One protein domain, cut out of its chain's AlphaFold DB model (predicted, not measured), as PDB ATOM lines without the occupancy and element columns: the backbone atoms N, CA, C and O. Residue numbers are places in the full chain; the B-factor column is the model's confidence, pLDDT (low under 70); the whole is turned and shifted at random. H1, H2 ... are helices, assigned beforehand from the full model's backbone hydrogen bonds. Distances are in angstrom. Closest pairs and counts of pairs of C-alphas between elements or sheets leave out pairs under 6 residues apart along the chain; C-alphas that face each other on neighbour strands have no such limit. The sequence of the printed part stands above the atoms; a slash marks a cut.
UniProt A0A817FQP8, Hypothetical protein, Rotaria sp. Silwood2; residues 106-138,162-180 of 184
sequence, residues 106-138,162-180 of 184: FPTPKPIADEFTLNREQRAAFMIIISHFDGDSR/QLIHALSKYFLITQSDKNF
ATOM      1  N   PHE A 106     179.541 269.924 247.478       50.25
ATOM      2  CA  PHE A 106     179.862 269.640 246.090       50.25
ATOM      3  C   PHE A 106     179.110 268.381 245.641       50.25
ATOM      4  O   PHE A 106     179.056 267.392 246.386       50.25
ATOM      5  N   PRO A 107     178.527 268.388 244.432       57.38
ATOM      6  CA  PRO A 107     177.845 267.224 243.894       57.38
ATOM      7  C   PRO A 107     178.799 266.037 243.911       57.38
ATOM      8  O   PRO A 107     179.888 266.088 243.343       57.38
ATOM      9  N   THR A 108     178.398 264.947 244.568       65.12
ATOM     10  CA  THR A 108     179.233 263.750 244.595       65.12
ATOM     11  C   THR A 108     179.404 263.257 243.150       65.12
ATOM     12  O   THR A 108     178.406 263.010 242.468       65.12
ATOM     13  N   PRO A 109     180.641 263.069 242.659       75.12
ATOM     14  CA  PRO A 109     180.909 262.641 241.287       75.12
ATOM     15  C   PRO A 109     180.197 261.368 240.824       75.12
ATOM     16  O   PRO A 109     179.909 261.173 239.645       75.12
ATOM     17  N   LYS A 110     179.948 260.461 241.769       79.81
ATOM     18  CA  LYS A 110     179.407 259.126 241.522       79.81
ATOM     19  C   LYS A 110     177.966 259.165 240.977       79.81
ATOM     20  O   LYS A 110     177.776 258.626 239.893       79.81
ATOM     21  N   PRO A 111     177.005 259.859 241.618       82.75
ATOM     22  CA  PRO A 111     175.669 260.086 241.065       82.75
ATOM     23  C   PRO A 111     175.636 260.585 239.617       82.75
ATOM     24  O   PRO A 111     174.836 260.098 238.828       82.75
ATOM     25  N   ILE A 112     176.519 261.521 239.247       83.31
ATOM     26  CA  ILE A 112     176.564 262.069 237.881       83.31
ATOM     27  C   ILE A 112     177.092 261.016 236.901       83.31
ATOM     28  O   ILE A 112     176.523 260.829 235.829       83.31
ATOM     29  N   ALA A 113     178.148 260.286 237.265       83.88
ATOM     30  CA  ALA A 113     178.647 259.199 236.427       83.88
ATOM     31  C   ALA A 113     177.590 258.101 236.200       83.88
ATOM     32  O   ALA A 113     177.498 257.555 235.098       83.88
ATOM     33  N   ASP A 114     176.793 257.807 237.227       86.44
ATOM     34  CA  ASP A 114     175.744 256.792 237.180       86.44
ATOM     35  C   ASP A 114     174.536 257.273 236.345       86.44
ATOM     36  O   ASP A 114     174.027 256.518 235.518       86.44
ATOM     37  N   GLU A 115     174.132 258.546 236.465       89.06
ATOM     38  CA  GLU A 115     173.080 259.172 235.642       89.06
ATOM     39  C   GLU A 115     173.405 259.108 234.148       89.06
ATOM     40  O   GLU A 115     172.569 258.735 233.324       89.06
ATOM     41  N   PHE A 116     174.645 259.440 233.795       89.19
ATOM     42  CA  PHE A 116     175.106 259.365 232.415       89.19
ATOM     43  C   PHE A 116     175.525 257.960 232.010       89.19
ATOM     44  O   PHE A 116     176.096 257.830 230.936       89.19
ATOM     45  N   THR A 117     175.246 256.925 232.811       90.88
ATOM     46  CA  THR A 117     175.546 255.515 232.499       90.88
ATOM     47  C   THR A 117     176.956 255.317 231.931       90.88
ATOM     48  O   THR A 117     177.165 254.579 230.966       90.88
ATOM     49  N   LEU A 118     177.939 256.013 232.516       88.31
ATOM     50  CA  LEU A 118     179.316 255.974 232.036       88.31
ATOM     51  C   LEU A 118     179.891 254.567 232.212       88.31
ATOM     52  O   LEU A 118     179.845 253.983 233.298       88.31
ATOM     53  N   ASN A 119     180.496 254.040 231.150       86.75
ATOM     54  CA  ASN A 119     181.227 252.784 231.234       86.75
ATOM     55  C   ASN A 119     182.493 252.944 232.098       86.75
ATOM     56  O   ASN A 119     182.892 254.052 232.460       86.75
ATOM     57  N   ARG A 120     183.160 251.831 232.421       87.56
ATOM     58  CA  ARG A 120     184.330 251.821 233.316       87.56
ATOM     59  C   ARG A 120     185.425 252.818 232.907       87.56
ATOM     60  O   ARG A 120     185.952 253.515 233.769       87.56
ATOM     61  N   GLU A 121     185.751 252.897 231.619       87.12
ATOM     62  CA  GLU A 121     186.813 253.769 231.096       87.12
ATOM     63  C   GLU A 121     186.394 255.241 231.104       87.12
ATOM     64  O   GLU A 121     187.144 256.104 231.557       87.12
ATOM     65  N   GLN A 122     185.165 255.531 230.675       86.50
ATOM     66  CA  GLN A 122     184.593 256.878 230.725       86.50
ATOM     67  C   GLN A 122     184.491 257.381 232.165       86.50
ATOM     68  O   GLN A 122     184.789 258.540 232.434       86.50
ATOM     69  N   ARG A 123     184.112 256.507 233.102       89.00
ATOM     70  CA  ARG A 123     184.030 256.814 234.530       89.00
ATOM     71  C   ARG A 123     185.408 257.097 235.115       89.00
ATOM     72  O   ARG A 123     185.541 258.040 235.885       89.00
ATOM     73  N   ALA A 124     186.432 256.336 234.731       85.06
ATOM     74  CA  ALA A 124     187.809 256.628 235.126       85.06
ATOM     75  C   ALA A 124     188.255 258.001 234.600       85.06
ATOM     76  O   ALA A 124     188.725 258.830 235.375       85.06
ATOM     77  N   ALA A 125     188.023 258.278 233.315       87.94
ATOM     78  CA  ALA A 125     188.368 259.562 232.714       87.94
ATOM     79  C   ALA A 125     187.609 260.737 233.359       87.94
ATOM     80  O   ALA A 125     188.205 261.770 233.661       87.94
ATOM     81  N   PHE A 126     186.315 260.560 233.637       89.06
ATOM     82  CA  PHE A 126     185.483 261.525 234.351       89.06
ATOM     83  C   PHE A 126     186.054 261.847 235.737       89.06
ATOM     84  O   PHE A 126     186.243 263.017 236.055       89.06
ATOM     85  N   MET A 127     186.402 260.824 236.527       86.69
ATOM     86  CA  MET A 127     186.960 260.997 237.875       86.69
ATOM     87  C   MET A 127     188.321 261.702 237.870       86.69
ATOM     88  O   MET A 127     188.584 262.526 238.743       86.69
ATOM     89  N   ILE A 128     189.173 261.418 236.882       84.88
ATOM     90  CA  ILE A 128     190.469 262.095 236.742       84.88
ATOM     91  C   ILE A 128     190.254 263.585 236.436       84.88
ATOM     92  O   ILE A 128     190.847 264.437 237.094       84.88
ATOM     93  N   ILE A 129     189.376 263.917 235.480       86.62
ATOM     94  CA  ILE A 129     189.126 265.317 235.097       86.62
ATOM     95  C   ILE A 129     188.593 266.134 236.272       86.62
ATOM     96  O   ILE A 129     189.107 267.218 236.550       86.62
ATOM     97  N   ILE A 130     187.563 265.636 236.956       86.38
ATOM     98  CA  ILE A 130     186.942 266.387 238.052       86.38
ATOM     99  C   ILE A 130     187.874 266.502 239.263       86.38
ATOM    100  O   ILE A 130     187.903 267.553 239.885       86.38
ATOM    101  N   SER A 131     188.706 265.489 239.545       79.94
ATOM    102  CA  SER A 131     189.705 265.552 240.622       79.94
ATOM    103  C   SER A 131     190.702 266.692 240.389       79.94
ATOM    104  O   SER A 131     191.001 267.460 241.306       79.94
ATOM    105  N   HIS A 132     191.140 266.882 239.140       78.31
ATOM    106  CA  HIS A 132     191.952 268.042 238.773       78.31
ATOM    107  C   HIS A 132     191.186 269.364 238.893       78.31
ATOM    108  O   HIS A 132     191.760 270.363 239.326       78.31
ATOM    109  N   PHE A 133     189.909 269.391 238.510       77.81
ATOM    110  CA  PHE A 133     189.088 270.600 238.569       77.81
ATOM    111  C   PHE A 133     188.771 271.055 239.998       77.81
ATOM    112  O   PHE A 133     188.855 272.251 240.289       77.81
ATOM    113  N   ASP A 134     188.464 270.121 240.893       75.00
ATOM    114  CA  ASP A 134     188.211 270.404 242.310       75.00
ATOM    115  C   ASP A 134     189.499 270.789 243.052       75.00
ATOM    116  O   ASP A 134     189.461 271.255 244.190       75.00
ATOM    117  N   GLY A 135     190.645 270.663 242.379       66.62
ATOM    118  CA  GLY A 135     191.936 271.076 242.896       66.62
ATOM    119  C   GLY A 135     192.501 270.088 243.904       66.62
ATOM    120  O   GLY A 135     193.174 270.531 244.836       66.62
ATOM    121  N   ASP A 136     192.263 268.781 243.720       57.75
ATOM    122  CA  ASP A 136     192.906 267.752 244.538       57.75
ATOM    123  C   ASP A 136     194.427 267.968 244.506       57.75
ATOM    124  O   ASP A 136     195.098 267.842 243.476       57.75
ATOM    125  N   SER A 137     194.961 268.364 245.663       50.94
ATOM    126  CA  SER A 137     196.365 268.738 245.854       50.94
ATOM    127  C   SER A 137     197.343 267.620 245.487       50.94
ATOM    128  O   SER A 137     198.498 267.903 245.177       50.94
ATOM    129  N   ARG A 138     196.877 266.365 245.441       52.59
ATOM    130  CA  ARG A 138     197.679 265.190 245.063       52.59
ATOM    131  C   ARG A 138     198.022 265.137 243.575       52.59
ATOM    132  O   ARG A 138     198.938 264.421 243.191       52.59
ATOM    133  N   GLN A 162     178.695 261.425 225.577       89.31
ATOM    134  CA  GLN A 162     178.108 261.113 226.884       89.31
ATOM    135  C   GLN A 162     179.019 261.565 228.032       89.31
ATOM    136  O   GLN A 162     178.558 262.204 228.975       89.31
ATOM    137  N   LEU A 163     180.329 261.331 227.897       89.44
ATOM    138  CA  LEU A 163     181.334 261.845 228.825       89.44
ATOM    139  C   LEU A 163     181.354 263.383 228.855       89.44
ATOM    140  O   LEU A 163     181.404 263.975 229.931       89.44
ATOM    141  N   ILE A 164     181.269 264.039 227.692       89.94
ATOM    142  CA  ILE A 164     181.203 265.508 227.605       89.94
ATOM    143  C   ILE A 164     179.950 266.044 228.311       89.94
ATOM    144  O   ILE A 164     180.041 267.035 229.036       89.94
ATOM    145  N   HIS A 165     178.791 265.400 228.150       91.69
ATOM    146  CA  HIS A 165     177.561 265.807 228.836       91.69
ATOM    147  C   HIS A 165     177.664 265.666 230.360       91.69
ATOM    148  O   HIS A 165     177.282 266.596 231.072       91.69
ATOM    149  N   ALA A 166     178.247 264.568 230.854       89.81
ATOM    150  CA  ALA A 166     178.498 264.375 232.282       89.81
ATOM    151  C   ALA A 166     179.400 265.475 232.859       89.81
ATOM    152  O   ALA A 166     179.075 266.078 233.883       89.81
ATOM    153  N   LEU A 167     180.498 265.791 232.164       89.94
ATOM    154  CA  LEU A 167     181.406 266.876 232.543       89.94
ATOM    155  C   LEU A 167     180.694 268.227 232.539       89.94
ATOM    156  O   LEU A 167     180.807 268.989 233.493       89.94
ATOM    157  N   SER A 168     179.919 268.505 231.493       90.75
ATOM    158  CA  SER A 168     179.176 269.761 231.353       90.75
ATOM    159  C   SER A 168     178.195 269.951 232.510       90.75
ATOM    160  O   SER A 168     178.138 271.033 233.094       90.75
ATOM    161  N   LYS A 169     177.472 268.890 232.892       87.62
ATOM    162  CA  LYS A 169     176.576 268.918 234.052       87.62
ATOM    163  C   LYS A 169     177.344 269.175 235.348       87.62
ATOM    164  O   LYS A 169     176.933 270.037 236.119       87.62
ATOM    165  N   TYR A 170     178.464 268.478 235.557       86.06
ATOM    166  CA  TYR A 170     179.313 268.681 236.732       86.06
ATOM    167  C   TYR A 170     179.754 270.145 236.863       86.06
ATOM    168  O   TYR A 170     179.504 270.778 237.884       86.06
ATOM    169  N   PHE A 171     180.306 270.723 235.788       84.25
ATOM    170  CA  PHE A 171     180.757 272.116 235.775       84.25
ATOM    171  C   PHE A 171     179.642 273.118 236.076       84.25
ATOM    172  O   PHE A 171     179.888 274.101 236.777       84.25
ATOM    173  N   LEU A 172     178.437 272.899 235.543       83.06
ATOM    174  CA  LEU A 172     177.300 273.789 235.785       83.06
ATOM    175  C   LEU A 172     176.891 273.792 237.259       83.06
ATOM    176  O   LEU A 172     176.699 274.871 237.817       83.06
ATOM    177  N   ILE A 173     176.822 272.616 237.888       80.31
ATOM    178  CA  ILE A 173     176.465 272.498 239.308       80.31
ATOM    179  C   ILE A 173     177.540 273.162 240.180       80.31
ATOM    180  O   ILE A 173     177.240 274.010 241.017       80.31
ATOM    181  N   THR A 174     178.821 272.884 239.929       73.06
ATOM    182  CA  THR A 174     179.892 273.498 240.728       73.06
ATOM    183  C   THR A 174     179.951 275.021 240.561       73.06
ATOM    184  O   THR A 174     180.312 275.736 241.497       73.06
ATOM    185  N   GLN A 175     179.613 275.553 239.380       69.75
ATOM    186  CA  GLN A 175     179.515 277.002 239.182       69.75
ATOM    187  C   GLN A 175     178.301 277.611 239.888       69.75
ATOM    188  O   GLN A 175     178.430 278.711 240.431       69.75
ATOM    189  N   SER A 176     177.143 276.941 239.905       61.97
ATOM    190  CA  SER A 176     175.984 277.437 240.659       61.97
ATOM    191  C   SER A 176     176.278 277.513 242.153       61.97
ATOM    192  O   SER A 176     175.958 278.526 242.772       61.97
ATOM    193  N   ASP A 177     176.980 276.520 242.698       60.78
ATOM    194  CA  ASP A 177     177.304 276.462 244.127       60.78
ATOM    195  C   ASP A 177     178.309 277.555 244.520       60.78
ATOM    196  O   ASP A 177     178.078 278.311 245.466       60.78
ATOM    197  N   LYS A 178     179.372 277.746 243.723       61.69
ATOM    198  CA  LYS A 178     180.357 278.827 243.938       61.69
ATOM    199  C   LYS A 178     179.751 280.227 243.813       61.69
ATOM    200  O   LYS A 178     180.231 281.168 244.440       61.69
ATOM    201  N   ASN A 179     178.732 280.400 242.970       59.00
ATOM    202  CA  ASN A 179     178.039 281.680 242.817       59.00
ATOM    203  C   ASN A 179     177.039 281.945 243.949       59.00
ATOM    204  O   ASN A 179     176.783 283.109 244.256       59.00
ATOM    205  N   PHE A 180     176.482 280.895 244.554       53.84
ATOM    206  CA  PHE A 180     175.639 281.006 245.740       53.84
ATOM    207  C   PHE A 180     176.467 281.405 246.968       53.84
ATOM    208  O   PHE A 180     176.119 282.365 247.646       53.84
TER     209      PHE A 180
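This is residues 106 to 138 and 162 to 180 of the 184 residues of the protein "Hypothetical protein" of Rotaria sp. Silwood2 (UniProt A0A817FQP8). Three helices make a triangle: H2 and the longer H3 run the same way, meeting near their first residues, and short H1 packs on both at a steep tilt. The 52 printed residues, all helix in class, hold H1, H2 and H3 in that order and no named strand. The whole is compact, with a radius of gyration of the C-alphas of 10.7 A and spans of 32 by 25 by 16 A.

H1, residues 109 to 115, begins at C-alpha 109 (180.909, 262.641, 241.287) and is 10.3 A long. H2, residues 120 to 133, is 20.1 A long. H3, residues 162 to 180, is 27.5 A long and ends at C-alpha 180 (175.639, 281.006, 245.740).

H1 and H2 form a helical hairpin over a tight link; they touch, C-alphas of Ala 113 and Arg 123 closest at 6.2 A, at a steep tilt of 41 degrees, opposite ways. H3 touches H1 with residues 166 to 170 alone, C-alphas of Ile 112 and Ala 166 closest at 6.4 A, at a steep tilt of 51 degrees, opposite ways. H3 touches H2 with residues 163 to 167 alone, C-alphas of Gln 122 and Leu 163 closest at 6.2 A, at a shallow tilt of 28 degrees. In H1, H2 and H3 every O i to N i+4 pair is within hydrogen-bond range.

Residues 139 to 161 are not printed; C-alphas 138 and 162 are 27.0 A apart across the cut. The pLDDT is under 70 at residues 106 to 108, 135 to 138 and 175 to 180.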